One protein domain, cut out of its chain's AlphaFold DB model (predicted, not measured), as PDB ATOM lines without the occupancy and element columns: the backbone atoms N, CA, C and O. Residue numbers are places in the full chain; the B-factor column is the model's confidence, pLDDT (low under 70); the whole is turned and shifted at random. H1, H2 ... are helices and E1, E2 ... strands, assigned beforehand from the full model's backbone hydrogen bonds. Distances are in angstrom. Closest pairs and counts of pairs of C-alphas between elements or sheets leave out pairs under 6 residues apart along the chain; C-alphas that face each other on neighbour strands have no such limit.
ATOM      1  N   THR A   4      14.416  -7.592  13.191       88.94
ATOM      2  CA  THR A   4      14.997  -7.318  14.510       88.94
ATOM      3  C   THR A   4      14.220  -8.062  15.587       88.94
ATOM      4  O   THR A   4      12.990  -8.010  15.602       88.94
ATOM      5  N   HIS A   5      14.928  -8.735  16.491       89.25
ATOM      6  CA  HIS A   5      14.348  -9.419  17.643       89.25
ATOM      7  C   HIS A   5      14.927  -8.847  18.938       89.25
ATOM      8  O   HIS A   5      16.143  -8.771  19.097       89.25
ATOM      9  N   PHE A   6      14.053  -8.435  19.853       90.00
ATOM     10  CA  PHE A   6      14.441  -7.855  21.136       90.00
ATOM     11  C   PHE A   6      14.290  -8.893  22.244       90.00
ATOM     12  O   PHE A   6      13.233  -9.512  22.368       90.00
ATOM     13  N   THR A   7      15.330  -9.046  23.058       90.62
ATOM     14  CA  THR A   7      15.298  -9.824  24.301       90.62
ATOM     15  C   THR A   7      15.373  -8.887  25.506       90.62
ATOM     16  O   THR A   7      15.439  -7.664  25.365       90.62
ATOM     17  N   ASP A   8      15.363  -9.446  26.714       89.12
ATOM     18  CA  ASP A   8      15.572  -8.694  27.954       89.12
ATOM     19  C   ASP A   8      16.994  -8.109  28.073       89.12
ATOM     20  O   ASP A   8      17.212  -7.201  28.876       89.12
ATOM     21  N   LYS A   9      17.957  -8.613  27.287       94.25
ATOM     22  CA  LYS A   9      19.384  -8.266  27.403       94.25
ATOM     23  C   LYS A   9      19.971  -7.599  26.169       94.25
ATOM     24  O   LYS A   9      20.905  -6.813  26.306       94.25
ATOM     25  N   GLU A  10      19.470  -7.907  24.977       95.50
ATOM     26  CA  GLU A  10      20.071  -7.433  23.731       95.50
ATOM     27  C   GLU A  10      19.075  -7.332  22.568       95.50
ATOM     28  O   GLU A  10      17.921  -7.758  22.637       95.50
ATOM     29  N   CYS A  11      19.548  -6.737  21.475       94.44
ATOM     30  CA  CYS A  11      18.825  -6.578  20.223       94.44
ATOM     31  C   CYS A  11      19.559  -7.362  19.128       94.44
ATOM     32  O   CYS A  11      20.712  -7.064  18.814       94.44
ATOM     33  N   LEU A  12      18.893  -8.359  18.549       93.69
ATOM     34  CA  LEU A  12      19.451  -9.246  17.533       93.69
ATOM     35  C   LEU A  12      18.968  -8.819  16.141       93.69
ATOM     36  O   LEU A  12      17.763  -8.755  15.889       93.69
ATOM     37  N   ILE A  13      19.901  -8.567  15.220       94.50
ATOM     38  CA  ILE A  13      19.600  -8.313  13.803       94.50
ATOM     39  C   ILE A  13      19.731  -9.631  13.041       94.50
ATOM     40  O   ILE A  13      20.825 -10.172  12.875       94.50
ATOM     41  N   LEU A  14      18.603 -10.161  12.582       93.12
ATOM     42  CA  LEU A  14      18.514 -11.457  11.920       93.12
ATOM     43  C   LEU A  14      18.811 -11.323  10.425       93.12
ATOM     44  O   LEU A  14      18.466 -10.325   9.786       93.12
ATOM     45  N   LYS A  15      19.437 -12.356   9.851       93.56
ATOM     46  CA  LYS A  15      19.736 -12.405   8.414       93.56
ATOM     47  C   LYS A  15      18.443 -12.308   7.581       93.56
ATOM     48  O   LYS A  15      17.412 -12.840   7.997       93.56
ATOM     49  N   PRO A  16      18.484 -11.683   6.388       92.31
ATOM     50  CA  PRO A  16      17.332 -11.642   5.493       92.31
ATOM     51  C   PRO A  16      16.866 -13.059   5.135       92.31
ATOM     52  O   PRO A  16      17.692 -13.923   4.853       92.31
ATOM     53  N   GLY A  17      15.552 -13.290   5.150       88.81
ATOM     54  CA  GLY A  17      14.955 -14.605   4.884       88.81
ATOM     55  C   GLY A  17      14.805 -15.505   6.114       88.81
ATOM     56  O   GLY A  17      14.218 -16.575   6.000       88.81
ATOM     57  N   PHE A  18      15.278 -15.081   7.291       90.50
ATOM     58  CA  PHE A  18      14.953 -15.764   8.541       90.50
ATOM     59  C   PHE A  18      13.461 -15.587   8.867       90.50
ATOM     60  O   PHE A  18      12.985 -14.457   9.009       90.50
ATOM     61  N   VAL A  19      12.738 -16.700   8.992       88.62
ATOM     62  CA  VAL A  19      11.312 -16.744   9.338       88.62
ATOM     63  C   VAL A  19      11.176 -17.332  10.740       88.62
ATOM     64  O   VAL A  19      11.742 -18.385  11.021       88.62
ATOM     65  N   ILE A  20      10.447 -16.642  11.620       88.38
ATOM     66  CA  ILE A  20      10.128 -17.149  12.959       88.38
ATOM     67  C   ILE A  20       9.001 -18.184  12.805       88.38
ATOM     68  O   ILE A  20       7.972 -17.827  12.226       88.38
ATOM     69  N   PRO A  21       9.170 -19.433  13.279       90.69
ATOM     70  CA  PRO A  21       8.119 -20.446  13.224       90.69
ATOM     71  C   PRO A  21       6.866 -20.020  13.997       90.69
ATOM     72  O   PRO A  21       6.970 -19.396  15.056       90.69
ATOM     73  N   GLU A  22       5.683 -20.364  13.492       84.62
ATOM     74  CA  GLU A  22       4.420 -19.871  14.059       84.62
ATOM     75  C   GLU A  22       4.109 -20.445  15.433       84.62
ATOM     76  O   GLU A  22       3.517 -19.772  16.275       84.62
ATOM     77  N   GLU A  23       4.585 -21.653  15.702       84.00
ATOM     78  CA  GLU A  23       4.500 -22.294  17.007       84.00
ATOM     79  C   GLU A  23       5.250 -21.530  18.114       84.00
ATOM     80  O   GLU A  23       4.986 -21.751  19.295       84.00
ATOM     81  N   TRP A  24       6.181 -20.632  17.764       85.00
ATOM     82  CA  TRP A  24       6.913 -19.802  18.729       85.00
ATOM     83  C   TRP A  24       6.259 -18.432  18.944       85.00
ATOM     84  O   TRP A  24       6.657 -17.692  19.848       85.00
ATOM     85  N   ILE A  25       5.259 -18.071  18.137       83.75
ATOM     86  CA  ILE A  25       4.600 -16.767  18.197       83.75
ATOM     87  C   ILE A  25       3.335 -16.872  19.047       83.75
ATOM     88  O   ILE A  25       2.292 -17.334  18.601       83.75
ATOM     89  N   ILE A  26       3.414 -16.372  20.281       77.94
ATOM     90  CA  ILE A  26       2.268 -16.356  21.205       77.94
ATOM     91  C   ILE A  26       1.244 -15.283  20.798       77.94
ATOM     92  O   ILE A  26       0.040 -15.488  20.918       77.94
ATOM     93  N   MET A  27       1.706 -14.122  20.322       78.31
ATOM     94  CA  MET A  27       0.844 -13.008  19.915       78.31
ATOM     95  C   MET A  27       1.455 -12.209  18.770       78.31
ATOM     96  O   MET A  27       2.676 -12.125  18.630       78.31
ATOM     97  N   ARG A  28       0.588 -11.549  17.997       83.38
ATOM     98  CA  ARG A  28       0.974 -10.580  16.970       83.38
ATOM     99  C   ARG A  28       0.409  -9.212  17.311       83.38
ATOM    100  O   ARG A  28      -0.767  -9.091  17.635       83.38
ATOM    101  N   ALA A  29       1.247  -8.193  17.183       86.12
ATOM    102  CA  ALA A  29       0.839  -6.803  17.296       86.12
ATOM    103  C   ALA A  29       1.203  -6.081  15.991       86.12
ATOM    104  O   ALA A  29       2.382  -5.766  15.792       86.12
ATOM    105  N   PRO A  30       0.253  -5.871  15.060       88.19
ATOM    106  CA  PRO A  30       0.536  -5.110  13.853       88.19
ATOM    107  C   PRO A  30       0.977  -3.689  14.213       88.19
ATOM    108  O   PRO A  30       0.432  -3.047  15.115       88.19
ATOM    109  N   ARG A  31       1.982  -3.198  13.487       89.44
ATOM    110  CA  ARG A  31       2.429  -1.815  13.601       89.44
ATOM    111  C   ARG A  31       1.561  -0.932  12.711       89.44
ATOM    112  O   ARG A  31       1.498  -1.148  11.504       89.44
ATOM    113  N   VAL A  32       0.931   0.072  13.307       92.06
ATOM    114  CA  VAL A  32       0.189   1.123  12.607       92.06
ATOM    115  C   VAL A  32       0.892   2.441  12.919       92.06
ATOM    116  O   VAL A  32       0.913   2.881  14.068       92.06
ATOM    117  N   ASN A  33       1.510   3.051  11.904       91.88
ATOM    118  CA  ASN A  33       2.447   4.171  12.058       91.88
ATOM    119  C   ASN A  33       3.620   3.796  12.987       91.88
ATOM    120  O   ASN A  33       4.419   2.921  12.652       91.88
ATOM    121  N   ASP A  34       3.695   4.407  14.168       89.81
ATOM    122  CA  ASP A  34       4.723   4.154  15.185       89.81
ATOM    123  C   ASP A  34       4.207   3.389  16.406       89.81
ATOM    124  O   ASP A  34       4.951   3.171  17.362       89.81
ATOM    125  N   LEU A  35       2.949   2.944  16.374       86.00
ATOM    126  CA  LEU A  35       2.331   2.205  17.466       86.00
ATOM    127  C   LEU A  35       2.200   0.722  17.117       86.00
ATOM    128  O   LEU A  35       1.728   0.364  16.039       86.00
ATOM    129  N   TYR A  36       2.556  -0.142  18.064       87.19
ATOM    130  CA  TYR A  36       2.200  -1.558  18.025       87.19
ATOM    131  C   TYR A  36       0.832  -1.737  18.677       87.19
ATOM    132  O   TYR A  36       0.665  -1.453  19.865       87.19
ATOM    133  N   VAL A  37      -0.151  -2.186  17.902       85.31
ATOM    134  CA  VAL A  37      -1.511  -2.416  18.397       85.31
ATOM    135  C   VAL A  37      -1.620  -3.866  18.844       85.31
ATOM    136  O   VAL A  37      -1.513  -4.770  18.023       85.31
ATOM    137  N   LEU A  38      -1.814  -4.093  20.143       84.00
ATOM    138  CA  LEU A  38      -2.004  -5.431  20.697       84.00
ATOM    139  C   LEU A  38      -3.492  -5.698  20.925       84.00
ATOM    140  O   LEU A  38      -4.100  -5.103  21.813       84.00
ATOM    141  N   ASP A  39      -4.061  -6.616  20.147       76.69
ATOM    142  CA  ASP A  39      -5.433  -7.076  20.342       76.69
ATOM    143  C   ASP A  39      -5.456  -8.355  21.194       76.69
ATOM    144  O   ASP A  39      -5.148  -9.457  20.731       76.69
ATOM    145  N   MET A  40      -5.825  -8.200  22.466       71.94
ATOM    146  CA  MET A  40      -5.896  -9.313  23.416       71.94
ATOM    147  C   MET A  40      -7.032 -10.295  23.100       71.94
ATOM    148  O   MET A  40      -6.955 -11.445  23.537       71.94
ATOM    149  N   SER A  41      -8.054  -9.878  22.338       67.94
ATOM    150  CA  SER A  41      -9.166 -10.752  21.941       67.94
ATOM    151  C   SER A  41      -8.714 -11.801  20.919       67.94
ATOM    152  O   SER A  41      -9.040 -12.980  21.041       67.94
ATOM    153  N   VAL A  42      -7.846 -11.405  19.985       65.19
ATOM    154  CA  VAL A  42      -7.240 -12.302  18.991       65.19
ATOM    155  C   VAL A  42      -6.274 -13.292  19.654       65.19
ATOM    156  O   VAL A  42      -6.272 -14.480  19.325       65.19
ATOM    157  N   ALA A  43      -5.506 -12.844  20.652       61.22
ATOM    158  CA  ALA A  43      -4.616 -13.712  21.429       61.22
ATOM    159  C   ALA A  43      -5.364 -14.834  22.171       61.22
ATOM    160  O   ALA A  43      -4.844 -15.939  22.302       61.22
ATOM    161  N   THR A  44      -6.594 -14.569  22.626       55.66
ATOM    162  CA  THR A  44      -7.439 -15.576  23.291       55.66
ATOM    163  C   THR A  44      -8.004 -16.601  22.306       55.66
ATOM    164  O   THR A  44      -8.241 -17.748  22.683       55.66
ATOM    165  N   THR A  45      -8.205 -16.216  21.040       56.38
ATOM    166  CA  THR A  45      -8.809 -17.085  20.018       56.38
ATOM    167  C   THR A  45      -7.843 -18.082  19.373       56.38
ATOM    168  O   THR A  45      -8.277 -19.169  19.005       56.38
ATOM    169  N   THR A  46      -6.547 -17.769  19.259       58.38
ATOM    170  CA  THR A  46      -5.589 -18.613  18.512       58.38
ATOM    171  C   THR A  46      -5.166 -19.875  19.270       58.38
ATOM    172  O   THR A  46      -4.983 -20.923  18.659       58.38
ATOM    173  N   THR A  47      -5.025 -19.806  20.597       57.19
ATOM    174  CA  THR A  47      -4.614 -20.956  21.428       57.19
ATOM    175  C   THR A  47      -5.772 -21.581  22.210       57.19
ATOM    176  O   THR A  47      -5.581 -22.591  22.885       57.19
ATOM    177  N   GLY A  48      -6.970 -20.979  22.168       53.62
ATOM    178  CA  GLY A  48      -8.120 -21.375  22.995       53.62
ATOM    179  C   GLY A  48      -7.884 -21.222  24.506       53.62
ATOM    180  O   GLY A  48      -8.754 -21.561  25.308       53.62
TER     181      GLY A  48
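This is residues 4 to 48 of the 136 residues of the protein "Putative GAG-pre-integrase domain-containing protein" of Helianthus annuus (UniProt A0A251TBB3). Little regular structure: a small hairpin of two antiparallel strands, E1 and E2, lies at one end and a short helix, H1, at the other, joined by a long looping stretch, residues 15 to 39. Residues 6 to 11, round the hairpin's turn, stick out. The printed part has 45 residues, in the order E1, E2, H1; the class is mixed, with 15 residues in named elements. It is loose, with a radius of gyration of the C-alphas of 12.7 A and spans of 31 by 26 by 23 A.

E2 is residues 11 to 14, 9.6 A long. E1 is residues 4 to 6, 6.7 A, from C-alpha 4 at (14.997, -7.318, 14.510). H1 is residues 40 to 47, 11.9 A, ending at C-alpha 47 at (-4.614, -20.956, 21.428).

E1 and E2 form a hairpin at 149 degrees, with N 5 and O 12 at 2.9 A, within hydrogen-bond range. E1 and H1 are apart. In H1, 3 of 4 O i to N i+4 pairs are within range.

The printed part has no cut. The link E2 to H1 is long. Residues 41 to 48 have pLDDT under 70.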